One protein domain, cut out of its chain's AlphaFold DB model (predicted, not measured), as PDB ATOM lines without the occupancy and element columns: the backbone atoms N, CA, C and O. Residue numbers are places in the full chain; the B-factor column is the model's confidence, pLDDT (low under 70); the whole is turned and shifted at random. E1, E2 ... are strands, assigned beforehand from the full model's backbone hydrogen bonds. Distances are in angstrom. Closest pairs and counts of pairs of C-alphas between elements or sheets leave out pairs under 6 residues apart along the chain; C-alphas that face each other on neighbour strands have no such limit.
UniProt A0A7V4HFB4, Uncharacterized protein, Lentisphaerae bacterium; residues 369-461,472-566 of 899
ATOM      1  N   ARG A 369     233.933 177.004 196.879       79.31
ATOM      2  CA  ARG A 369     233.944 178.469 196.680       79.31
ATOM      3  C   ARG A 369     232.612 179.139 196.994       79.31
ATOM      4  O   ARG A 369     231.600 178.465 197.172       79.31
ATOM      5  N   SER A 370     232.656 180.465 197.130       80.81
ATOM      6  CA  SER A 370     231.499 181.278 197.492       80.81
ATOM      7  C   SER A 370     230.551 181.480 196.315       80.81
ATOM      8  O   SER A 370     230.990 181.665 195.180       80.81
ATOM      9  N   VAL A 371     229.254 181.544 196.593       82.75
ATOM     10  CA  VAL A 371     228.211 181.930 195.634       82.75
ATOM     11  C   VAL A 371     227.819 183.378 195.903       82.75
ATOM     12  O   VAL A 371     227.546 183.723 197.046       82.75
ATOM     13  N   THR A 372     227.776 184.244 194.884       82.19
ATOM     14  CA  THR A 372     227.340 185.642 195.055       82.19
ATOM     15  C   THR A 372     226.073 185.938 194.257       82.19
ATOM     16  O   THR A 372     226.032 185.809 193.039       82.19
ATOM     17  N   VAL A 373     225.029 186.398 194.937       82.38
ATOM     18  CA  VAL A 373     223.783 186.867 194.329       82.38
ATOM     19  C   VAL A 373     223.775 188.388 194.389       82.38
ATOM     20  O   VAL A 373     223.758 188.968 195.472       82.38
ATOM     21  N   GLU A 374     223.799 189.054 193.238       80.06
ATOM     22  CA  GLU A 374     223.863 190.516 193.177       80.06
ATOM     23  C   GLU A 374     222.847 191.063 192.178       80.06
ATOM     24  O   GLU A 374     222.852 190.693 191.004       80.06
ATOM     25  N   GLY A 375     221.984 191.968 192.640       73.94
ATOM     26  CA  GLY A 375     221.086 192.707 191.757       73.94
ATOM     27  C   GLY A 375     221.826 193.767 190.933       73.94
ATOM     28  O   GLY A 375     222.951 194.172 191.236       73.94
ATOM     29  N   SER A 376     221.190 194.232 189.856       69.50
ATOM     30  CA  SER A 376     221.782 195.250 188.982       69.50
ATOM     31  C   SER A 376     221.907 196.600 189.708       69.50
ATOM     32  O   SER A 376     220.913 197.084 190.250       69.50
ATOM     33  N   PRO A 377     223.075 197.272 189.672       61.69
ATOM     34  CA  PRO A 377     223.233 198.599 190.270       61.69
ATOM     35  C   PRO A 377     222.418 199.682 189.545       61.69
ATOM     36  O   PRO A 377     222.116 200.713 190.138       61.69
ATOM     37  N   ALA A 378     222.060 199.461 188.274       60.75
ATOM     38  CA  ALA A 378     221.413 200.459 187.423       60.75
ATOM     39  C   ALA A 378     219.877 200.401 187.442       60.75
ATOM     40  O   ALA A 378     219.235 201.287 186.889       60.75
ATOM     41  N   ASN A 379     219.277 199.370 188.046       57.22
ATOM     42  CA  ASN A 379     217.839 199.136 187.953       57.22
ATOM     43  C   ASN A 379     217.208 199.008 189.355       57.22
ATOM     44  O   ASN A 379     217.795 198.443 190.275       57.22
ATOM     45  N   THR A 380     215.982 199.504 189.542       57.56
ATOM     46  CA  THR A 380     215.138 199.295 190.747       57.56
ATOM     47  C   THR A 380     214.692 197.848 190.974       57.56
ATOM     48  O   THR A 380     213.834 197.583 191.810       57.56
ATOM     49  N   TRP A 381     215.255 196.913 190.224       60.22
ATOM     50  CA  TRP A 381     214.695 195.597 190.002       60.22
ATOM     51  C   TRP A 381     215.398 194.558 190.856       60.22
ATOM     52  O   TRP A 381     216.621 194.571 190.997       60.22
ATOM     53  N   ILE A 382     214.600 193.660 191.417       62.84
ATOM     54  CA  ILE A 382     215.053 192.611 192.317       62.84
ATOM     55  C   ILE A 382     215.371 191.373 191.474       62.84
ATOM     56  O   ILE A 382     214.487 190.833 190.813       62.84
ATOM     57  N   PHE A 383     216.623 190.918 191.489       65.44
ATOM     58  CA  PHE A 383     216.973 189.613 190.922       65.44
ATOM     59  C   PHE A 383     216.594 188.522 191.924       65.44
ATOM     60  O   PHE A 383     217.032 188.611 193.068       65.44
ATOM     61  N   ARG A 384     215.811 187.514 191.518       70.56
ATOM     62  CA  ARG A 384     215.396 186.402 192.387       70.56
ATOM     63  C   ARG A 384     216.112 185.108 191.995       70.56
ATOM     64  O   ARG A 384     215.841 184.554 190.934       70.56
ATOM     65  N   LEU A 385     216.952 184.582 192.884       77.75
ATOM     66  CA  LEU A 385     217.419 183.192 192.814       77.75
ATOM     67  C   LEU A 385     216.569 182.349 193.762       77.75
ATOM     68  O   LEU A 385     216.540 182.661 194.952       77.75
ATOM     69  N   GLN A 386     215.886 181.314 193.260       76.62
ATOM     70  CA  GLN A 386     215.135 180.392 194.113       76.62
ATOM     71  C   GLN A 386     215.870 179.056 194.262       76.62
ATOM     72  O   GLN A 386     215.987 178.300 193.298       76.62
ATOM     73  N   VAL A 387     216.336 178.750 195.475       75.19
ATOM     74  CA  VAL A 387     217.032 177.491 195.792       75.19
ATOM     75  C   VAL A 387     216.086 176.555 196.543       75.19
ATOM     76  O   VAL A 387     215.679 176.859 197.663       75.19
ATOM     77  N   ARG A 388     215.736 175.411 195.941       70.62
ATOM     78  CA  ARG A 388     214.808 174.425 196.533       70.62
ATOM     79  C   ARG A 388     215.457 173.117 196.994       70.62
ATOM     80  O   ARG A 388     214.777 172.290 197.589       70.62
ATOM     81  N   ASN A 389     216.761 172.948 196.789       71.88
ATOM     82  CA  ASN A 389     217.478 171.716 197.126       71.88
ATOM     83  C   ASN A 389     218.681 171.999 198.038       71.88
ATOM     84  O   ASN A 389     219.157 173.138 198.112       71.88
ATOM     85  N   SER A 390     219.191 170.953 198.690       75.81
ATOM     86  CA  SER A 390     220.455 170.999 199.432       75.81
ATOM     87  C   SER A 390     221.619 171.299 198.488       75.81
ATOM     88  O   SER A 390     221.608 170.882 197.333       75.81
ATOM     89  N   ASN A 391     222.651 171.975 198.977       78.62
ATOM     90  CA  ASN A 391     223.886 172.265 198.255       78.62
ATOM     91  C   ASN A 391     225.090 171.914 199.140       78.62
ATOM     92  O   ASN A 391     225.034 172.085 200.354       78.62
ATOM     93  N   ASN A 392     226.195 171.444 198.567       79.56
ATOM     94  CA  ASN A 392     227.373 171.002 199.334       79.56
ATOM     95  C   ASN A 392     228.621 171.856 199.071       79.56
ATOM     96  O   ASN A 392     229.745 171.380 199.238       79.56
ATOM     97  N   TYR A 393     228.448 173.107 198.639       80.69
ATOM     98  CA  TYR A 393     229.588 174.005 198.480       80.69
ATOM     99  C   TYR A 393     230.129 174.503 199.831       80.69
ATOM    100  O   TYR A 393     229.400 174.556 200.815       80.69
ATOM    101  N   THR A 394     231.409 174.876 199.913       83.56
ATOM    102  CA  THR A 394     232.040 175.253 201.198       83.56
ATOM    103  C   THR A 394     232.471 176.715 201.301       83.56
ATOM    104  O   THR A 394     232.851 177.143 202.385       83.56
ATOM    105  N   GLY A 395     232.438 177.506 200.221       77.12
ATOM    106  CA  GLY A 395     232.992 178.867 200.252       77.12
ATOM    107  C   GLY A 395     232.028 179.971 200.696       77.12
ATOM    108  O   GLY A 395     232.430 181.127 200.724       77.12
ATOM    109  N   GLY A 396     230.789 179.653 201.068       86.12
ATOM    110  CA  GLY A 396     229.825 180.617 201.615       86.12
ATOM    111  C   GLY A 396     228.933 181.296 200.577       86.12
ATOM    112  O   GLY A 396     229.057 181.068 199.376       86.12
ATOM    113  N   THR A 397     227.997 182.119 201.027       88.00
ATOM    114  CA  THR A 397     226.978 182.759 200.188       88.00
ATOM    115  C   THR A 397     226.969 184.253 200.449       88.00
ATOM    116  O   THR A 397     226.871 184.681 201.586       88.00
ATOM    117  N   VAL A 398     227.019 185.070 199.406       88.06
ATOM    118  CA  VAL A 398     227.031 186.527 199.527       88.06
ATOM    119  C   VAL A 398     225.843 187.104 198.767       88.06
ATOM    120  O   VAL A 398     225.720 186.893 197.567       88.06
ATOM    121  N   VAL A 399     224.975 187.867 199.426       87.75
ATOM    122  CA  VAL A 399     223.825 188.541 198.806       87.75
ATOM    123  C   VAL A 399     224.052 190.049 198.845       87.75
ATOM    124  O   VAL A 399     224.203 190.633 199.912       87.75
ATOM    125  N   LYS A 400     224.097 190.704 197.685       86.50
ATOM    126  CA  LYS A 400     224.463 192.123 197.530       86.50
ATOM    127  C   LYS A 400     223.424 192.886 196.701       86.50
ATOM    128  O   LYS A 400     222.731 192.307 195.869       86.50
ATOM    129  N   ARG A 401     223.351 194.210 196.901       80.75
ATOM    130  CA  ARG A 401     222.721 195.196 195.992       80.75
ATOM    131  C   ARG A 401     221.363 194.776 195.405       80.75
ATOM    132  O   ARG A 401     221.279 194.464 194.225       80.75
ATOM    133  N   ARG A 402     220.283 194.779 196.191       76.31
ATOM    134  CA  ARG A 402     218.920 194.397 195.748       76.31
ATOM    135  C   ARG A 402     218.801 192.973 195.186       76.31
ATOM    136  O   ARG A 402     217.779 192.640 194.592       76.31
ATOM    137  N   GLY A 403     219.815 192.128 195.371       76.12
ATOM    138  CA  GLY A 403     219.692 190.696 195.141       76.12
ATOM    139  C   GLY A 403     218.698 190.114 196.140       76.12
ATOM    140  O   GLY A 403     218.839 190.348 197.339       76.12
ATOM    141  N   LEU A 404     217.703 189.393 195.635       80.44
ATOM    142  CA  LEU A 404     216.820 188.550 196.420       80.44
ATOM    143  C   LEU A 404     217.254 187.098 196.257       80.44
ATOM    144  O   LEU A 404     217.111 186.496 195.192       80.44
ATOM    145  N   LEU A 405     217.736 186.511 197.337       82.12
ATOM    146  CA  LEU A 405     217.907 185.070 197.420       82.12
ATOM    147  C   LEU A 405     216.693 184.510 198.149       82.12
ATOM    148  O   LEU A 405     216.510 184.816 199.318       82.12
ATOM    149  N   SER A 406     215.840 183.764 197.451       80.62
ATOM    150  CA  SER A 406     214.693 183.069 198.035       80.62
ATOM    151  C   SER A 406     215.043 181.595 198.210       80.62
ATOM    152  O   SER A 406     215.477 180.927 197.275       80.62
ATOM    153  N   ILE A 407     214.869 181.066 199.408       75.81
ATOM    154  CA  ILE A 407     214.998 179.630 199.663       75.81
ATOM    155  C   ILE A 407     213.594 179.042 199.671       75.81
ATOM    156  O   ILE A 407     212.665 179.721 200.094       75.81
ATOM    157  N   GLY A 408     213.462 177.820 199.166       68.44
ATOM    158  CA  GLY A 408     212.228 177.039 199.103       68.44
ATOM    159  C   GLY A 408     212.459 175.556 199.394       68.44
ATOM    160  O   GLY A 408     211.749 174.730 198.829       68.44
ATOM    161  N   CYS A 409     213.508 175.193 200.141       64.25
ATOM    162  CA  CYS A 409     213.939 173.800 200.242       64.25
ATOM    163  C   CYS A 409     213.138 172.962 201.247       64.25
ATOM    164  O   CYS A 409     212.702 173.430 202.299       64.25
ATOM    165  N   THR A 410     212.979 171.680 200.912       61.44
ATOM    166  CA  THR A 410     212.372 170.631 201.747       61.44
ATOM    167  C   THR A 410     213.413 169.906 202.619       61.44
ATOM    168  O   THR A 410     213.241 168.722 202.912       61.44
ATOM    169  N   GLY A 411     214.468 170.606 203.057       63.12
ATOM    170  CA  GLY A 411     215.545 170.108 203.932       63.12
ATOM    171  C   GLY A 411     216.961 170.339 203.371       63.12
ATOM    172  O   GLY A 411     217.112 170.627 202.184       63.12
ATOM    173  N   GLY A 412     217.983 170.221 204.235       69.56
ATOM    174  CA  GLY A 412     219.416 170.233 203.893       69.56
ATOM    175  C   GLY A 412     220.110 171.605 203.920       69.56
ATOM    176  O   GLY A 412     219.603 172.559 204.497       69.56
ATOM    177  N   THR A 413     221.305 171.709 203.323       74.81
ATOM    178  CA  THR A 413     222.164 172.917 203.314       74.81
ATOM    179  C   THR A 413     222.004 173.751 202.043       74.81
ATOM    180  O   THR A 413     222.859 173.677 201.163       74.81
ATOM    181  N   PRO A 414     220.971 174.594 201.867       76.75
ATOM    182  CA  PRO A 414     220.837 175.366 200.628       76.75
ATOM    183  C   PRO A 414     222.005 176.337 200.405       76.75
ATOM    184  O   PRO A 414     222.261 176.735 199.268       76.75
ATOM    185  N   PHE A 415     222.751 176.676 201.460       81.81
ATOM    186  CA  PHE A 415     223.910 177.568 201.407       81.81
ATOM    187  C   PHE A 415     225.264 176.896 201.556       81.81
ATOM    188  O   PHE A 415     226.277 177.566 201.754       81.81
ATOM    189  N   GLY A 416     225.297 175.569 201.433       81.06
ATOM    190  CA  GLY A 416     226.522 174.851 201.726       81.06
ATOM    191  C   GLY A 416     226.945 175.040 203.187       81.06
ATOM    192  O   GLY A 416     226.105 175.297 204.050       81.06
ATOM    193  N   SER A 417     228.240 174.902 203.470       82.88
ATOM    194  CA  SER A 417     228.795 174.965 204.833       82.88
ATOM    195  C   SER A 417     229.574 176.250 205.151       82.88
ATOM    196  O   SER A 417     230.137 176.364 206.237       82.88
ATOM    197  N   GLY A 418     229.702 177.176 204.198       83.56
ATOM    198  CA  GLY A 418     230.454 178.425 204.389       83.56
ATOM    199  C   GLY A 418     229.571 179.583 204.857       83.56
ATOM    200  O   GLY A 418     228.355 179.496 204.761       83.56
ATOM    201  N   LEU A 419     230.188 180.680 205.313       86.81
ATOM    202  CA  LEU A 419     229.532 181.897 205.826       86.81
ATOM    203  C   LEU A 419     228.468 182.469 204.870       86.81
ATOM    204  O   LEU A 419     228.726 182.575 203.672       86.81
ATOM    205  N   VAL A 420     227.317 182.907 205.393       89.31
ATOM    206  CA  VAL A 420     226.306 183.650 204.619       89.31
ATOM    207  C   VAL A 420     226.363 185.132 204.982       89.31
ATOM    208  O   VAL A 420     226.049 185.520 206.101       89.31
ATOM    209  N   GLU A 421     226.718 185.976 204.023       91.50
ATOM    210  CA  GLU A 421     226.786 187.428 204.167       91.50
ATOM    211  C   GLU A 421     225.687 188.112 203.350       91.50
ATOM    212  O   GLU A 421     225.586 187.925 202.137       91.50
ATOM    213  N   VAL A 422     224.903 188.985 203.974       90.69
ATOM    214  CA  VAL A 422     223.920 189.834 203.292       90.69
ATOM    215  C   VAL A 422     224.358 191.284 203.456       90.69
ATOM    216  O   VAL A 422     224.423 191.820 204.556       90.69
ATOM    217  N   TRP A 423     224.704 191.913 202.343       91.19
ATOM    218  CA  TRP A 423     225.263 193.260 202.253       91.19
ATOM    219  C   TRP A 423     224.168 194.318 202.044       91.19
ATOM    220  O   TRP A 423     223.042 193.961 201.686       91.19
ATOM    221  N   PRO A 424     224.478 195.624 202.195       88.38
ATOM    222  CA  PRO A 424     223.491 196.695 202.085       88.38
ATOM    223  C   PRO A 424     222.609 196.596 200.830       88.38
ATOM    224  O   PRO A 424     223.096 196.476 199.698       88.38
ATOM    225  N   GLY A 425     221.292 196.650 201.040       83.06
ATOM    226  CA  GLY A 425     220.269 196.508 200.008       83.06
ATOM    227  C   GLY A 425     220.019 195.073 199.539       83.06
ATOM    228  O   GLY A 425     219.116 194.882 198.735       83.06
ATOM    229  N   GLY A 426     220.800 194.083 199.975       85.06
ATOM    230  CA  GLY A 426     220.529 192.665 199.744       85.06
ATOM    231  C   GLY A 426     219.352 192.174 200.589       85.06
ATOM    232  O   GLY A 426     219.152 192.624 201.719       85.06
ATOM    233  N   LEU A 427     218.577 191.251 200.028       88.69
ATOM    234  CA  LEU A 427     217.432 190.629 200.673       88.69
ATOM    235  C   LEU A 427     217.588 189.109 200.621       88.69
ATOM    236  O   LEU A 427     217.617 188.503 199.554       88.69
ATOM    237  N   LEU A 428     217.676 188.480 201.780       88.69
ATOM    238  CA  LEU A 428     217.642 187.034 201.909       88.69
ATOM    239  C   LEU A 428     216.244 186.640 202.387       88.69
ATOM    240  O   LEU A 428     215.900 186.862 203.539       88.69
ATOM    241  N   GLY A 429     215.420 186.115 201.488       86.25
ATOM    242  CA  GLY A 429     214.120 185.541 201.810       86.25
ATOM    243  C   GLY A 429     214.261 184.047 202.068       86.25
ATOM    244  O   GLY A 429     214.752 183.308 201.220       86.25
ATOM    245  N   ALA A 430     213.809 183.568 203.212       80.38
ATOM    246  CA  ALA A 430     213.744 182.148 203.489       80.38
ATOM    247  C   ALA A 430     212.272 181.740 203.612       80.38
ATOM    248  O   ALA A 430     211.533 182.308 204.416       80.38
ATOM    249  N   ALA A 431     211.862 180.762 202.806       73.94
ATOM    250  CA  ALA A 431     210.570 180.092 202.875       73.94
ATOM    251  C   ALA A 431     210.801 178.582 202.730       73.94
ATOM    252  O   ALA A 431     211.672 178.152 201.981       73.94
ATOM    253  N   GLY A 432     210.073 177.723 203.432       63.88
ATOM    254  CA  GLY A 432     210.292 176.293 203.227       63.88
ATOM    255  C   GLY A 432     209.719 175.401 204.296       63.88
ATOM    256  O   GLY A 432     209.359 175.838 205.387       63.88
ATOM    257  N   THR A 433     209.637 174.129 203.929       59.41
ATOM    258  CA  THR A 433     208.924 173.098 204.666       59.41
ATOM    259  C   THR A 433     209.725 172.513 205.833       59.41
ATOM    260  O   THR A 433     209.214 172.372 206.944       59.41
ATOM    261  N   ASN A 434     211.008 172.227 205.633       58.34
ATOM    262  CA  ASN A 434     211.779 171.414 206.580       58.34
ATOM    263  C   ASN A 434     213.070 172.091 207.042       58.34
ATOM    264  O   ASN A 434     214.123 171.459 207.053       58.34
ATOM    265  N   GLY A 435     213.012 173.372 207.399       57.84
ATOM    266  CA  GLY A 435     214.218 174.052 207.848       57.84
ATOM    267  C   GLY A 435     215.025 174.612 206.693       57.84
ATOM    268  O   GLY A 435     215.913 173.945 206.176       57.84
ATOM    269  N   THR A 436     214.766 175.857 206.299       64.62
ATOM    270  CA  THR A 436     215.559 176.502 205.231       64.62
ATOM    271  C   THR A 436     217.029 176.684 205.596       64.62
ATOM    272  O   THR A 436     217.856 176.877 204.713       64.62
ATOM    273  N   PHE A 437     217.376 176.597 206.878       69.56
ATOM    274  CA  PHE A 437     218.758 176.629 207.359       69.56
ATOM    275  C   PHE A 437     219.155 175.341 208.092       69.56
ATOM    276  O   PHE A 437     220.187 175.295 208.760       69.56
ATOM    277  N   TRP A 438     218.342 174.282 207.999       67.12
ATOM    278  CA  TRP A 438     218.589 173.039 208.722       67.12
ATOM    279  C   TRP A 438     219.652 172.176 208.034       67.12
ATOM    280  O   TRP A 438     219.378 171.391 207.125       67.12
ATOM    281  N   ASN A 439     220.886 172.272 208.525       61.12
ATOM    282  CA  ASN A 439     222.002 171.435 208.100       61.12
ATOM    283  C   ASN A 439     222.058 170.134 208.916       61.12
ATOM    284  O   ASN A 439     222.856 170.046 209.838       61.12
ATOM    285  N   GLY A 440     221.219 169.149 208.569       56.69
ATOM    286  CA  GLY A 440     220.948 167.852 209.227       56.69
ATOM    287  C   GLY A 440     221.961 167.163 210.163       56.69
ATOM    288  O   GLY A 440     221.530 166.292 210.907       56.69
ATOM    289  N   THR A 441     223.253 167.502 210.164       57.12
ATOM    290  CA  THR A 441     224.260 167.092 211.168       57.12
ATOM    291  C   THR A 441     225.493 168.017 211.266       57.12
ATOM    292  O   THR A 441     226.354 167.770 212.110       57.12
ATOM    293  N   ALA A 442     225.637 169.054 210.429       53.94
ATOM    294  CA  ALA A 442     226.877 169.830 210.326       53.94
ATOM    295  C   ALA A 442     226.736 171.268 210.852       53.94
ATOM    296  O   ALA A 442     225.655 171.853 210.841       53.94
ATOM    297  N   GLN A 443     227.869 171.791 211.342       55.03
ATOM    298  CA  GLN A 443     228.017 173.098 211.987       55.03
ATOM    299  C   GLN A 443     227.226 174.189 211.264       55.03
ATOM    300  O   GLN A 443     227.244 174.286 210.035       55.03
ATOM    301  N   PHE A 444     226.527 174.994 212.059       58.44
ATOM    302  CA  PHE A 444     225.671 176.055 211.566       58.44
ATOM    303  C   PHE A 444     226.460 177.057 210.739       58.44
ATOM    304  O   PHE A 444     227.499 177.567 211.156       58.44
ATOM    305  N   THR A 445     225.924 177.366 209.568       64.81
ATOM    306  CA  THR A 445     226.363 178.510 208.791       64.81
ATOM    307  C   THR A 445     226.090 179.777 209.599       64.81
ATOM    308  O   THR A 445     224.955 180.017 209.999       64.81
ATOM    309  N   ASN A 446     227.120 180.585 209.854       78.50
ATOM    310  CA  ASN A 446     226.927 181.904 210.450       78.50
ATOM    311  C   ASN A 446     226.272 182.827 209.414       78.50
ATOM    312  O   ASN A 446     226.698 182.867 208.256       78.50
ATOM    313  N   TYR A 447     225.262 183.581 209.836       85.88
ATOM    314  CA  TYR A 447     224.626 184.608 209.014       85.88
ATOM    315  C   TYR A 447     225.103 185.980 209.479       85.88
ATOM    316  O   TYR A 447     224.973 186.283 210.657       85.88
ATOM    317  N   ILE A 448     225.626 186.815 208.580       87.44
ATOM    318  CA  ILE A 448     225.986 188.211 208.870       87.44
ATOM    319  C   ILE A 448     225.133 189.130 208.000       87.44
ATOM    320  O   ILE A 448     225.168 189.057 206.771       87.44
ATOM    321  N   LEU A 449     224.362 190.000 208.644       89.31
ATOM    322  CA  LEU A 449     223.479 190.975 208.011       89.31
ATOM    323  C   LEU A 449     224.043 192.381 208.216       89.31
ATOM    324  O   LEU A 449     223.868 192.949 209.287       89.31
ATOM    325  N   TYR A 450     224.689 192.939 207.194       88.88
ATOM    326  CA  TYR A 450     225.272 194.283 207.240       88.88
ATOM    327  C   TYR A 450     224.213 195.399 207.193       88.88
ATOM    328  O   TYR A 450     223.046 195.173 206.865       88.88
ATOM    329  N   ALA A 451     224.638 196.640 207.442       85.19
ATOM    330  CA  ALA A 451     223.788 197.830 207.446       85.19
ATOM    331  C   ALA A 451     222.845 197.923 206.230       85.19
ATOM    332  O   ALA A 451     223.279 198.052 205.084       85.19
ATOM    333  N   GLY A 452     221.530 197.900 206.466       84.69
ATOM    334  CA  GLY A 452     220.521 197.974 205.399       84.69
ATOM    335  C   GLY A 452     220.344 196.691 204.573       84.69
ATOM    336  O   GLY A 452     219.709 196.738 203.518       84.69
ATOM    337  N   ALA A 453     220.915 195.571 205.009       89.19
ATOM    338  CA  ALA A 453     220.555 194.233 204.558       89.19
ATOM    339  C   ALA A 453     219.314 193.721 205.300       89.19
ATOM    340  O   ALA A 453     219.066 194.117 206.442       89.19
ATOM    341  N   SER A 454     218.575 192.800 204.680       89.88
ATOM    342  CA  SER A 454     217.400 192.179 205.297       89.88
ATOM    343  C   SER A 454     217.415 190.660 205.154       89.88
ATOM    344  O   SER A 454     217.601 190.141 204.057       89.88
ATOM    345  N   LEU A 455     217.145 189.958 206.251       90.25
ATOM    346  CA  LEU A 455     216.758 188.552 206.285       90.25
ATOM    347  C   LEU A 455     215.261 188.502 206.572       90.25
ATOM    348  O   LEU A 455     214.826 188.977 207.613       90.25
ATOM    349  N   VAL A 456     214.473 187.966 205.649       88.44
ATOM    350  CA  VAL A 456     213.024 187.824 205.779       88.44
ATOM    351  C   VAL A 456     212.690 186.344 205.878       88.44
ATOM    352  O   VAL A 456     212.868 185.593 204.924       88.44
ATOM    353  N   LEU A 457     212.197 185.936 207.037       84.00
ATOM    354  CA  LEU A 457     211.641 184.616 207.292       84.00
ATOM    355  C   LEU A 457     210.137 184.722 207.039       84.00
ATOM    356  O   LEU A 457     209.402 185.195 207.905       84.00
ATOM    357  N   ASP A 458     209.698 184.389 205.827       80.62
ATOM    358  CA  ASP A 458     208.304 184.542 205.399       80.62
ATOM    359  C   ASP A 458     207.828 183.280 204.689       80.62
ATOM    360  O   ASP A 458     208.340 182.873 203.649       80.62
ATOM    361  N   GLU A 459     206.790 182.672 205.240       69.81
ATOM    362  CA  GLU A 459     206.164 181.469 204.701       69.81
ATOM    363  C   GLU A 459     205.417 181.704 203.372       69.81
ATOM    364  O   GLU A 459     205.158 180.753 202.640       69.81
ATOM    365  N   ASN A 460     205.149 182.958 202.990       70.06
ATOM    366  CA  ASN A 460     204.569 183.313 201.687       70.06
ATOM    367  C   ASN A 460     205.624 183.622 200.613       70.06
ATOM    368  O   ASN A 460     205.277 183.851 199.446       70.06
ATOM    369  N   TYR A 461     206.910 183.645 200.976       68.75
ATOM    370  CA  TYR A 461     208.006 184.081 200.108       68.75
ATOM    371  C   TYR A 461     208.403 182.995 199.094       68.75
ATOM    372  O   TYR A 461     209.497 182.446 199.123       68.75
ATOM    373  N   ASN A 472     203.250 169.886 214.437       49.88
ATOM    374  CA  ASN A 472     204.151 169.841 215.599       49.88
ATOM    375  C   ASN A 472     205.170 170.993 215.568       49.88
ATOM    376  O   ASN A 472     206.092 170.962 214.764       49.88
ATOM    377  N   GLY A 473     205.034 171.997 216.443       49.88
ATOM    378  CA  GLY A 473     206.022 173.078 216.597       49.88
ATOM    379  C   GLY A 473     207.403 172.571 217.051       49.88
ATOM    380  O   GLY A 473     207.486 171.563 217.748       49.88
ATOM    381  N   GLY A 474     208.477 173.274 216.667       55.12
ATOM    382  CA  GLY A 474     209.870 172.886 216.961       55.12
ATOM    383  C   GLY A 474     210.563 172.059 215.869       55.12
ATOM    384  O   GLY A 474     211.407 171.226 216.181       55.12
ATOM    385  N   GLN A 475     210.199 172.240 214.595       56.62
ATOM    386  CA  GLN A 475     210.758 171.449 213.485       56.62
ATOM    387  C   GLN A 475     212.099 171.962 212.936       56.62
ATOM    388  O   GLN A 475     212.466 171.566 211.832       56.62
ATOM    389  N   GLY A 476     212.828 172.852 213.620       59.28
ATOM    390  CA  GLY A 476     214.074 173.349 213.036       59.28
ATOM    391  C   GLY A 476     213.847 174.275 211.835       59.28
ATOM    392  O   GLY A 476     214.692 174.294 210.939       59.28
ATOM    393  N   ARG A 477     212.698 174.978 211.742       63.47
ATOM    394  CA  ARG A 477     212.222 175.637 210.499       63.47
ATOM    395  C   ARG A 477     213.195 176.683 209.946       63.47
ATOM    396  O   ARG A 477     213.211 176.912 208.732       63.47
ATOM    397  N   TRP A 478     214.067 177.220 210.790       68.50
ATOM    398  CA  TRP A 478     215.141 178.134 210.394       68.50
ATOM    399  C   TRP A 478     216.498 177.695 210.939       68.50
ATOM    400  O   TRP A 478     217.361 178.535 211.155       68.50
ATOM    401  N   GLY A 479     216.702 176.398 211.190       66.50
ATOM    402  CA  GLY A 479     217.903 175.943 211.883       66.50
ATOM    403  C   GLY A 479     217.965 176.566 213.274       66.50
ATOM    404  O   GLY A 479     218.714 177.505 213.499       66.50
ATOM    405  N   ASP A 480     217.170 176.044 214.206       68.31
ATOM    406  CA  ASP A 480     216.898 176.622 215.536       68.31
ATOM    407  C   ASP A 480     218.136 176.900 216.419       68.31
ATOM    408  O   ASP A 480     218.026 177.494 217.491       68.31
ATOM    409  N   GLU A 481     219.315 176.469 215.983       73.50
ATOM    410  CA  GLU A 481     220.609 176.655 216.638       73.50
ATOM    411  C   GLU A 481     221.584 177.529 215.818       73.50
ATOM    412  O   GLU A 481     222.642 177.902 216.323       73.50
ATOM    413  N   ALA A 482     221.224 177.927 214.593       76.19
ATOM    414  CA  ALA A 482     222.069 178.716 213.708       76.19
ATOM    415  C   ALA A 482     222.248 180.162 214.199       76.19
ATOM    416  O   ALA A 482     221.250 180.878 214.350       76.19
ATOM    417  N   PRO A 483     223.490 180.624 214.443       82.44
ATOM    418  CA  PRO A 483     223.733 181.998 214.859       82.44
ATOM    419  C   PRO A 483     223.420 183.011 213.750       82.44
ATOM    420  O   PRO A 483     223.841 182.852 212.602       82.44
ATOM    421  N   ILE A 484     222.731 184.091 214.114       85.56
ATOM    422  CA  ILE A 484     222.412 185.225 213.244       85.56
ATOM    423  C   ILE A 484     223.068 186.477 213.826       85.56
ATOM    424  O   ILE A 484     222.644 186.970 214.864       85.56
ATOM    425  N   ALA A 485     224.072 187.019 213.149       86.12
ATOM    426  CA  ALA A 485     224.688 188.295 213.480       86.12
ATOM    427  C   ALA A 485     224.030 189.433 212.678       86.12
ATOM    428  O   ALA A 485     224.085 189.474 211.447       86.12
ATOM    429  N   LEU A 486     223.403 190.373 213.378       83.88
ATOM    430  CA  LEU A 486     222.866 191.619 212.837       83.88
ATOM    431  C   LEU A 486     223.937 192.705 212.982       83.88
ATOM    432  O   LEU A 486     224.098 193.253 214.058       83.88
ATOM    433  N   ASP A 487     224.673 193.045 211.932       84.50
ATOM    434  CA  ASP A 487     225.620 194.168 211.934       84.50
ATOM    435  C   ASP A 487     224.954 195.394 211.293       84.50
ATOM    436  O   ASP A 487     225.179 195.713 210.125       84.50
ATOM    437  N   ALA A 488     224.029 196.021 212.029       81.06
ATOM    438  CA  ALA A 488     223.080 197.034 211.539       81.06
ATOM    439  C   ALA A 488     222.050 196.537 210.490       81.06
ATOM    440  O   ALA A 488     221.385 197.332 209.811       81.06
ATOM    441  N   GLY A 489     221.900 195.222 210.340       85.81
ATOM    442  CA  GLY A 489     220.914 194.598 209.458       85.81
ATOM    443  C   GLY A 489     219.499 194.494 210.041       85.81
ATOM    444  O   GLY A 489     219.236 194.797 211.208       85.81
ATOM    445  N   THR A 490     218.562 194.034 209.209       86.94
ATOM    446  CA  THR A 490     217.174 193.746 209.593       86.94
ATOM    447  C   THR A 490     216.906 192.244 209.565       86.94
ATOM    448  O   THR A 490     217.078 191.604 208.532       86.94
ATOM    449  N   LEU A 491     216.410 191.685 210.665       88.38
ATOM    450  CA  LEU A 491     215.756 190.378 210.694       88.38
ATOM    451  C   LEU A 491     214.246 190.602 210.733       88.38
ATOM    452  O   LEU A 491     213.731 191.218 211.660       88.38
ATOM    453  N   SER A 492     213.525 190.126 209.728       87.19
ATOM    454  CA  SER A 492     212.075 190.208 209.643       87.19
ATOM    455  C   SER A 492     211.469 188.817 209.699       87.19
ATOM    456  O   SER A 492     211.845 187.933 208.940       87.19
ATOM    457  N   LEU A 493     210.514 188.636 210.595       80.94
ATOM    458  CA  LEU A 493     209.690 187.450 210.716       80.94
ATOM    459  C   LEU A 493     208.297 187.816 210.221       80.94
ATOM    460  O   LEU A 493     207.573 188.591 210.860       80.94
ATOM    461  N   VAL A 494     207.933 187.278 209.064       79.56
ATOM    462  CA  VAL A 494     206.599 187.425 208.502       79.56
ATOM    463  C   VAL A 494     205.838 186.143 208.752       79.56
ATOM    464  O   VAL A 494     206.156 185.049 208.299       79.56
ATOM    465  N   ALA A 495     204.797 186.337 209.521       65.69
ATOM    466  CA  ALA A 495     203.889 185.329 209.960       65.69
ATOM    467  C   ALA A 495     202.872 185.009 208.858       65.69
ATOM    468  O   ALA A 495     202.142 185.889 208.401       65.69
ATOM    469  N   GLY A 496     202.737 183.742 208.498       65.56
ATOM    470  CA  GLY A 496     201.613 183.213 207.739       65.56
ATOM    471  C   GLY A 496     200.278 183.288 208.476       65.56
ATOM    472  O   GLY A 496     200.150 183.617 209.669       65.56
ATOM    473  N   LYS A 497     199.225 183.000 207.720       64.25
ATOM    474  CA  LYS A 497     197.849 183.073 208.210       64.25
ATOM    475  C   LYS A 497     197.542 181.880 209.124       64.25
ATOM    476  O   LYS A 497     197.746 180.735 208.750       64.25
ATOM    477  N   ASN A 498     196.987 182.166 210.299       60.94
ATOM    478  CA  ASN A 498     196.402 181.234 211.271       60.94
ATOM    479  C   ASN A 498     197.305 180.165 211.928       60.94
ATOM    480  O   ASN A 498     196.773 179.166 212.411       60.94
ATOM    481  N   ASN A 499     198.627 180.344 212.029       61.25
ATOM    482  CA  ASN A 499     199.465 179.406 212.796       61.25
ATOM    483  C   ASN A 499     199.655 179.860 214.270       61.25
ATOM    484  O   ASN A 499     199.484 181.029 214.619       61.25
ATOM    485  N   THR A 500     199.911 178.918 215.183       62.16
ATOM    486  CA  THR A 500     200.026 179.181 216.640       62.16
ATOM    487  C   THR A 500     201.369 178.736 217.223       62.16
ATOM    488  O   THR A 500     201.460 178.373 218.397       62.16
ATOM    489  N   TRP A 501     202.413 178.680 216.399       65.94
ATOM    490  CA  TRP A 501     203.625 177.937 216.737       65.94
ATOM    491  C   TRP A 501     204.720 178.823 217.338       65.94
ATOM    492  O   TRP A 501     204.820 180.020 217.070       65.94
ATOM    493  N   THR A 502     205.544 178.208 218.190       67.12
ATOM    494  CA  THR A 502     206.812 178.795 218.640       67.12
ATOM    495  C   THR A 502     207.872 178.495 217.600       67.12
ATOM    496  O   THR A 502     208.008 177.352 217.168       67.12
ATOM    497  N   GLU A 503     208.590 179.531 217.208       69.38
ATOM    498  CA  GLU A 503     209.726 179.482 216.316       69.38
ATOM    499  C   GLU A 503     210.992 179.717 217.121       69.38
ATOM    500  O   GLU A 503     211.041 180.669 217.899       69.38
ATOM    501  N   ARG A 504     212.000 178.861 216.963       73.06
ATOM    502  CA  ARG A 504     213.268 179.007 217.674       73.06
ATOM    503  C   ARG A 504     214.342 179.429 216.679       73.06
ATOM    504  O   ARG A 504     214.366 178.956 215.554       73.06
ATOM    505  N   VAL A 505     215.214 180.340 217.085       74.00
ATOM    506  CA  VAL A 505     216.413 180.702 216.317       74.00
ATOM    507  C   VAL A 505     217.642 180.523 217.198       74.00
ATOM    508  O   VAL A 505     217.544 180.541 218.435       74.00
ATOM    509  N   GLY A 506     218.803 180.354 216.563       75.62
ATOM    510  CA  GLY A 506     220.074 180.283 217.268       75.62
ATOM    511  C   GLY A 506     220.432 181.603 217.952       75.62
ATOM    512  O   GLY A 506     219.576 182.432 218.267       75.62
ATOM    513  N   VAL A 507     221.709 181.779 218.277       78.81
ATOM    514  CA  VAL A 507     222.161 183.009 218.937       78.81
ATOM    515  C   VAL A 507     221.967 184.179 217.980       78.81
ATOM    516  O   VAL A 507     222.553 184.183 216.905       78.81
ATOM    517  N   VAL A 508     221.178 185.180 218.363       80.75
ATOM    518  CA  VAL A 508     221.070 186.425 217.599       80.75
ATOM    519  C   VAL A 508     222.050 187.429 218.191       80.75
ATOM    520  O   VAL A 508     221.763 188.022 219.233       80.75
ATOM    521  N   SER A 509     223.221 187.608 217.578       82.31
ATOM    522  CA  SER A 509     224.095 188.723 217.947       82.31
ATOM    523  C   SER A 509     223.693 189.979 217.181       82.31
ATOM    524  O   SER A 509     223.158 189.900 216.079       82.31
ATOM    525  N   PHE A 510     223.868 191.155 217.771       78.62
ATOM    526  CA  PHE A 510     223.633 192.423 217.090       78.62
ATOM    527  C   PHE A 510     224.750 193.407 217.424       78.62
ATOM    528  O   PHE A 510     224.948 193.773 218.584       78.62
ATOM    529  N   GLY A 511     225.480 193.800 216.386       72.19
ATOM    530  CA  GLY A 511     226.553 194.784 216.349       72.19
ATOM    531  C   GLY A 511     226.165 195.988 215.482       72.19
ATOM    532  O   GLY A 511     225.147 195.982 214.791       72.19
ATOM    533  N   GLY A 512     226.951 197.064 215.545       69.50
ATOM    534  CA  GLY A 512     226.702 198.265 214.737       69.50
ATOM    535  C   GLY A 512     225.440 199.060 215.127       69.50
ATOM    536  O   GLY A 512     224.689 198.706 216.032       69.50
ATOM    537  N   GLY A 513     225.206 200.208 214.488       61.88
ATOM    538  CA  GLY A 513     224.051 201.066 214.792       61.88
ATOM    539  C   GLY A 513     222.797 200.688 213.995       61.88
ATOM    540  O   GLY A 513     222.867 200.601 212.777       61.88
ATOM    541  N   GLY A 514     221.635 200.548 214.647       65.62
ATOM    542  CA  GLY A 514     220.336 200.506 213.961       65.62
ATOM    543  C   GLY A 514     219.840 199.127 213.516       65.62
ATOM    544  O   GLY A 514     219.134 199.043 212.512       65.62
ATOM    545  N   CYS A 515     220.156 198.057 214.251       73.62
ATOM    546  CA  CYS A 515     219.603 196.730 213.970       73.62
ATOM    547  C   CYS A 515     218.082 196.728 214.135       73.62
ATOM    548  O   CYS A 515     217.551 197.309 215.087       73.62
ATOM    549  N   VAL A 516     217.366 196.036 213.248       73.94
ATOM    550  CA  VAL A 516     215.903 195.937 213.320       73.94
ATOM    551  C   VAL A 516     215.477 194.483 213.425       73.94
ATOM    552  O   VAL A 516     215.812 193.667 212.575       73.94
ATOM    553  N   LEU A 517     214.671 194.173 214.437       80.19
ATOM    554  CA  LEU A 517     213.893 192.943 214.495       80.19
ATOM    555  C   LEU A 517     212.442 193.293 214.170       80.19
ATOM    556  O   LEU A 517     211.788 194.018 214.918       80.19
ATOM    557  N   SER A 518     211.949 192.849 213.023       79.38
ATOM    558  CA  SER A 518     210.618 193.181 212.526       79.38
ATOM    559  C   SER A 518     209.701 191.971 212.579       79.38
ATOM    560  O   SER A 518     210.070 190.891 212.136       79.38
ATOM    561  N   PHE A 519     208.485 192.155 213.075       76.50
ATOM    562  CA  PHE A 519     207.451 191.131 213.100       76.50
ATOM    563  C   PHE A 519     206.228 191.622 212.335       76.50
ATOM    564  O   PHE A 519     205.645 192.654 212.676       76.50
ATOM    565  N   THR A 520     205.816 190.884 211.310       75.81
ATOM    566  CA  THR A 520     204.658 191.251 210.484       75.81
ATOM    567  C   THR A 520     203.669 190.102 210.448       75.81
ATOM    568  O   THR A 520     204.008 189.020 209.988       75.81
ATOM    569  N   THR A 521     202.434 190.316 210.905       67.38
ATOM    570  CA  THR A 521     201.375 189.300 210.802       67.38
ATOM    571  C   THR A 521     200.694 189.349 209.437       67.38
ATOM    572  O   THR A 521     200.174 190.397 209.065       67.38
ATOM    573  N   GLY A 522     200.598 188.222 208.728       63.06
ATOM    574  CA  GLY A 522     199.926 188.096 207.424       63.06
ATOM    575  C   GLY A 522     198.388 188.203 207.435       63.06
ATOM    576  O   GLY A 522     197.743 187.807 206.465       63.06
ATOM    577  N   GLY A 523     197.788 188.732 208.508       60.94
ATOM    578  CA  GLY A 523     196.341 188.782 208.746       60.94
ATOM    579  C   GLY A 523     195.786 187.466 209.315       60.94
ATOM    580  O   GLY A 523     195.900 186.416 208.693       60.94
ATOM    581  N   GLY A 524     195.186 187.506 210.509       64.25
ATOM    582  CA  GLY A 524     194.626 186.334 211.206       64.25
ATOM    583  C   GLY A 524     194.840 186.381 212.724       64.25
ATOM    584  O   GLY A 524     195.492 187.289 213.233       64.25
ATOM    585  N   THR A 525     194.303 185.403 213.462       61.59
ATOM    586  CA  THR A 525     194.446 185.262 214.933       61.59
ATOM    587  C   THR A 525     195.726 184.522 215.350       61.59
ATOM    588  O   THR A 525     195.809 183.958 216.444       61.59
ATOM    589  N   SER A 526     196.725 184.494 214.470       56.97
ATOM    590  CA  SER A 526     197.958 183.739 214.662       56.97
ATOM    591  C   SER A 526     198.740 184.189 215.900       56.97
ATOM    592  O   SER A 526     198.843 185.383 216.183       56.97
ATOM    593  N   ARG A 527     199.351 183.225 216.598       60.41
ATOM    594  CA  ARG A 527     200.262 183.446 217.731       60.41
ATOM    595  C   ARG A 527     201.652 182.959 217.344       60.41
ATOM    596  O   ARG A 527     201.827 181.763 217.158       60.41
ATOM    597  N   TYR A 528     202.622 183.862 217.297       59.97
ATOM    598  CA  TYR A 528     204.025 183.521 217.061       59.97
ATOM    599  C   TYR A 528     204.826 183.827 218.297       59.97
ATOM    600  O   TYR A 528     204.626 184.889 218.877       59.97
ATOM    601  N   PHE A 529     205.749 182.934 218.629       62.47
ATOM    602  CA  PHE A 529     206.795 183.178 219.608       62.47
ATOM    603  C   PHE A 529     208.129 183.071 218.878       62.47
ATOM    604  O   PHE A 529     208.351 182.057 218.235       62.47
ATOM    605  N   LEU A 530     208.992 184.084 218.954       64.69
ATOM    606  CA  LEU A 530     210.401 183.934 218.588       64.69
ATOM    607  C   LEU A 530     211.179 183.603 219.854       64.69
ATOM    608  O   LEU A 530     211.300 184.468 220.716       64.69
ATOM    609  N   ASP A 531     211.691 182.384 219.940       66.19
ATOM    610  CA  ASP A 531     212.564 181.896 220.996       66.19
ATOM    611  C   ASP A 531     214.017 181.937 220.495       66.19
ATOM    612  O   ASP A 531     214.496 181.019 219.836       66.19
ATOM    613  N   ALA A 532     214.720 183.043 220.727       62.69
ATOM    614  CA  ALA A 532     216.154 183.102 220.451       62.69
ATOM    615  C   ALA A 532     216.915 182.414 221.591       62.69
ATOM    616  O   ALA A 532     216.748 182.798 222.748       62.69
ATOM    617  N   SER A 533     217.769 181.436 221.265       62.62
ATOM    618  CA  SER A 533     218.575 180.712 222.269       62.62
ATOM    619  C   SER A 533     219.440 181.642 223.131       62.62
ATOM    620  O   SER A 533     219.608 181.409 224.329       62.62
ATOM    621  N   ASN A 534     219.952 182.716 222.524       67.38
ATOM    622  CA  ASN A 534     220.561 183.849 223.202       67.38
ATOM    623  C   ASN A 534     220.447 185.101 222.318       67.38
ATOM    624  O   ASN A 534     220.374 184.997 221.095       67.38
ATOM    625  N   MET A 535     220.468 186.279 222.931       67.75
ATOM    626  CA  MET A 535     220.601 187.551 222.232       67.75
ATOM    627  C   MET A 535     221.830 188.274 222.764       67.75
ATOM    628  O   MET A 535     221.874 188.607 223.945       67.75
ATOM    629  N   VAL A 536     222.815 188.525 221.905       69.25
ATOM    630  CA  VAL A 536     224.116 189.071 222.314       69.25
ATOM    631  C   VAL A 536     224.308 190.453 221.706       69.25
ATOM    632  O   VAL A 536     224.382 190.597 220.492       69.25
ATOM    633  N   ARG A 537     224.417 191.486 222.544       67.56
ATOM    634  CA  ARG A 537     224.805 192.825 222.082       67.56
ATOM    635  C   ARG A 537     226.314 192.873 221.883       67.56
ATOM    636  O   ARG A 537     227.059 192.641 222.832       67.56
ATOM    637  N   GLU A 538     226.760 193.247 220.693       65.56
ATOM    638  CA  GLU A 538     228.163 193.535 220.408       65.56
ATOM    639  C   GLU A 538     228.393 195.053 220.458       65.56
ATOM    640  O   GLU A 538     227.800 195.837 219.710       65.56
ATOM    641  N   GLY A 539     229.237 195.499 221.391       66.81
ATOM    642  CA  GLY A 539     229.522 196.920 221.587       66.81
ATOM    643  C   GLY A 539     228.278 197.737 221.955       66.81
ATOM    644  O   GLY A 539     227.548 197.400 222.888       66.81
ATOM    645  N   ARG A 540     228.051 198.849 221.237       59.50
ATOM    646  CA  ARG A 540     226.971 199.809 221.524       59.50
ATOM    647  C   ARG A 540     225.708 199.644 220.685       59.50
ATOM    648  O   ARG A 540     224.865 200.540 220.685       59.50
ATOM    649  N   ALA A 541     225.540 198.509 220.021       60.56
ATOM    650  CA  ALA A 541     224.466 198.330 219.060       60.56
ATOM    651  C   ALA A 541     223.067 198.604 219.623       60.56
ATOM    652  O   ALA A 541     222.758 198.243 220.763       60.56
ATOM    653  N   THR A 542     222.228 199.245 218.810       60.66
ATOM    654  CA  THR A 542     220.809 199.453 219.100       60.66
ATOM    655  C   THR A 542     219.994 198.375 218.400       60.66
ATOM    656  O   THR A 542     220.212 198.091 217.223       60.66
ATOM    657  N   LEU A 543     219.042 197.782 219.123       65.62
ATOM    658  CA  LEU A 543     218.071 196.843 218.573       65.62
ATOM    659  C   LEU A 543     216.687 197.484 218.624       65.62
ATOM    660  O   LEU A 543     216.114 197.669 219.698       65.62
ATOM    661  N   ARG A 544     216.135 197.809 217.459       63.53
ATOM    662  CA  ARG A 544     214.757 198.270 217.324       63.53
ATOM    663  C   ARG A 544     213.858 197.077 217.039       63.53
ATOM    664  O   ARG A 544     213.949 196.467 215.979       63.53
ATOM    665  N   VAL A 545     212.927 196.797 217.942       68.50
ATOM    666  CA  VAL A 545     211.871 195.817 217.686       68.50
ATOM    667  C   VAL A 545     210.663 196.538 217.092       68.50
ATOM    668  O   VAL A 545     210.094 197.428 217.719       68.50
ATOM    669  N   THR A 546     210.273 196.182 215.870       62.47
ATOM    670  CA  THR A 546     209.051 196.682 215.222       62.47
ATOM    671  C   THR A 546     208.057 195.551 215.072       62.47
ATOM    672  O   THR A 546     208.428 194.434 214.724       62.47
ATOM    673  N   ALA A 547     206.785 195.829 215.333       62.81
ATOM    674  CA  ALA A 547     205.743 194.835 215.169       62.81
ATOM    675  C   ALA A 547     204.491 195.488 214.570       62.81
ATOM    676  O   ALA A 547     203.973 196.456 215.123       62.81
ATOM    677  N   SER A 548     204.026 194.979 213.428       60.28
ATOM    678  CA  SER A 548     202.742 195.353 212.824       60.28
ATOM    679  C   SER A 548     201.729 194.280 213.209       60.28
ATOM    680  O   SER A 548     201.759 193.164 212.681       60.28
ATOM    681  N   LEU A 549     200.927 194.577 214.235       53.97
ATOM    682  CA  LEU A 549     200.198 193.569 215.001       53.97
ATOM    683  C   LEU A 549     198.707 193.523 214.665       53.97
ATOM    684  O   LEU A 549     197.984 194.494 214.881       53.97
ATOM    685  N   GLY A 550     198.230 192.345 214.258       54.34
ATOM    686  CA  GLY A 550     196.879 191.888 214.601       54.34
ATOM    687  C   GLY A 550     196.769 191.562 216.102       54.34
ATOM    688  O   GLY A 550     197.775 191.418 216.793       54.34
ATOM    689  N   SER A 551     195.553 191.420 216.630       47.50
ATOM    690  CA  SER A 551     195.221 191.365 218.071       47.50
ATOM    691  C   SER A 551     195.823 190.214 218.919       47.50
ATOM    692  O   SER A 551     195.455 190.085 220.086       47.50
ATOM    693  N   ALA A 552     196.739 189.379 218.404       53.19
ATOM    694  CA  ALA A 552     197.159 188.124 219.052       53.19
ATOM    695  C   ALA A 552     198.675 187.788 219.025       53.19
ATOM    696  O   ALA A 552     199.042 186.624 219.154       53.19
ATOM    697  N   PHE A 553     199.586 188.753 218.908       48.44
ATOM    698  CA  PHE A 553     201.034 188.469 218.837       48.44
ATOM    699  C   PHE A 553     201.758 188.448 220.207       48.44
ATOM    700  O   PHE A 553     201.410 189.230 221.093       48.44
ATOM    701  N   ARG A 554     202.774 187.575 220.397       53.09
ATOM    702  CA  ARG A 554     203.547 187.430 221.659       53.09
ATOM    703  C   ARG A 554     205.033 187.078 221.443       53.09
ATOM    704  O   ARG A 554     205.354 185.922 221.218       53.09
ATOM    705  N   VAL A 555     205.977 187.998 221.655       50.34
ATOM    706  CA  VAL A 555     207.414 187.629 221.658       50.34
ATOM    707  C   VAL A 555     207.831 187.043 223.014       50.34
ATOM    708  O   VAL A 555     207.531 187.636 224.052       50.34
ATOM    709  N   ARG A 556     208.533 185.900 223.024       51.06
ATOM    710  CA  ARG A 556     209.085 185.267 224.237       51.06
ATOM    711  C   ARG A 556     210.579 185.014 224.062       51.06
ATOM    712  O   ARG A 556     210.948 184.071 223.387       51.06
ATOM    713  N   TYR A 557     211.418 185.771 224.757       51.50
ATOM    714  CA  TYR A 557     212.864 185.542 224.762       51.50
ATOM    715  C   TYR A 557     213.243 184.610 225.915       51.50
ATOM    716  O   TYR A 557     212.924 184.906 227.071       51.50
ATOM    717  N   ARG A 558     213.912 183.489 225.624       43.69
ATOM    718  CA  ARG A 558     214.397 182.548 226.639       43.69
ATOM    719  C   ARG A 558     215.922 182.535 226.644       43.69
ATOM    720  O   ARG A 558     216.547 181.857 225.843       43.69
ATOM    721  N   VAL A 559     216.532 183.238 227.592       43.88
ATOM    722  CA  VAL A 559     217.975 183.105 227.828       43.88
ATOM    723  C   VAL A 559     218.206 181.785 228.571       43.88
ATOM    724  O   VAL A 559     217.749 181.623 229.704       43.88
ATOM    725  N   SER A 560     218.838 180.804 227.925       36.62
ATOM    726  CA  SER A 560     219.172 179.512 228.538       36.62
ATOM    727  C   SER A 560     220.568 179.056 228.090       36.62
ATOM    728  O   SER A 560     220.812 179.039 226.885       36.62
ATOM    729  N   PRO A 561     221.484 178.662 228.999       37.69
ATOM    730  CA  PRO A 561     221.291 178.422 230.427       37.69
ATOM    731  C   PRO A 561     221.333 179.703 231.270       37.69
ATOM    732  O   PRO A 561     221.873 180.732 230.882       37.69
ATOM    733  N   GLN A 562     220.769 179.605 232.470       44.16
ATOM    734  CA  GLN A 562     220.608 180.691 233.437       44.16
ATOM    735  C   GLN A 562     221.926 181.172 234.093       44.16
ATOM    736  O   GLN A 562     221.885 181.789 235.152       44.16
ATOM    737  N   LEU A 563     223.102 180.892 233.520       32.25
ATOM    738  CA  LEU A 563     224.392 181.164 234.157       32.25
ATOM    739  C   LEU A 563     225.465 181.562 233.135       32.25
ATOM    740  O   LEU A 563     225.853 180.763 232.288       32.25
ATOM    741  N   GLY A 564     226.002 182.773 233.313       33.03
ATOM    742  CA  GLY A 564     227.423 183.029 233.082       33.03
ATOM    743  C   GLY A 564     227.856 183.656 231.758       33.03
ATOM    744  O   GLY A 564     228.924 183.289 231.296       33.03
ATOM    745  N   VAL A 565     227.128 184.610 231.165       27.05
ATOM    746  CA  VAL A 565     227.733 185.525 230.173       27.05
ATOM    747  C   VAL A 565     227.084 186.909 230.261       27.05
ATOM    748  O   VAL A 565     225.862 187.027 230.287       27.05
ATOM    749  N   ASN A 566     227.924 187.945 230.333       33.25
ATOM    750  CA  ASN A 566     227.572 189.362 230.247       33.25
ATOM    751  C   ASN A 566     226.565 189.637 229.117       33.25
ATOM    752  O   ASN A 566     226.866 189.370 227.955       33.25
TER     753      ASN A 566
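What this domain is: This is residues 369 to 461 and 472 to 566 of the 899 residues of an uncharacterized protein of Lentisphaerae bacterium (UniProt A0A7V4HFB4). With little regular structure, the chain winds in stacked turns, its two twisted sheets of parallel strands face to face as a sandwich. The sheets run E1 E3 E5 E7 E9 E11 E13 and E2 E4 E6 E8 E10 E12 E14, numbered along the 188 printed residues. All strand in class, the whole is compact, radius of gyration of the C-alphas 15.8 A, and spans 40 by 37 by 36 A.

How they stand to each other: Start at E1, residues 371 to 374; its neighbour E3, residues 397 to 400, has O 398 2.8 A from N 373, within hydrogen-bond range. The parts of the sheets that face each other are 9.1 A centre to centre.

Where its parts are: Find C-alpha 371, where E1 begins, at (228.211, 181.930, 195.634). E14, residues 543 to 548, ends at (202.742, 195.353, 212.824).

The domain as a whole: Residues 462 to 471 are cut out, with 21.4 A between C-alphas 461 and 472; residues 408 to 419 and 431 to 446 form long links. Confidence is low at 96 residues, among them 521 to 566.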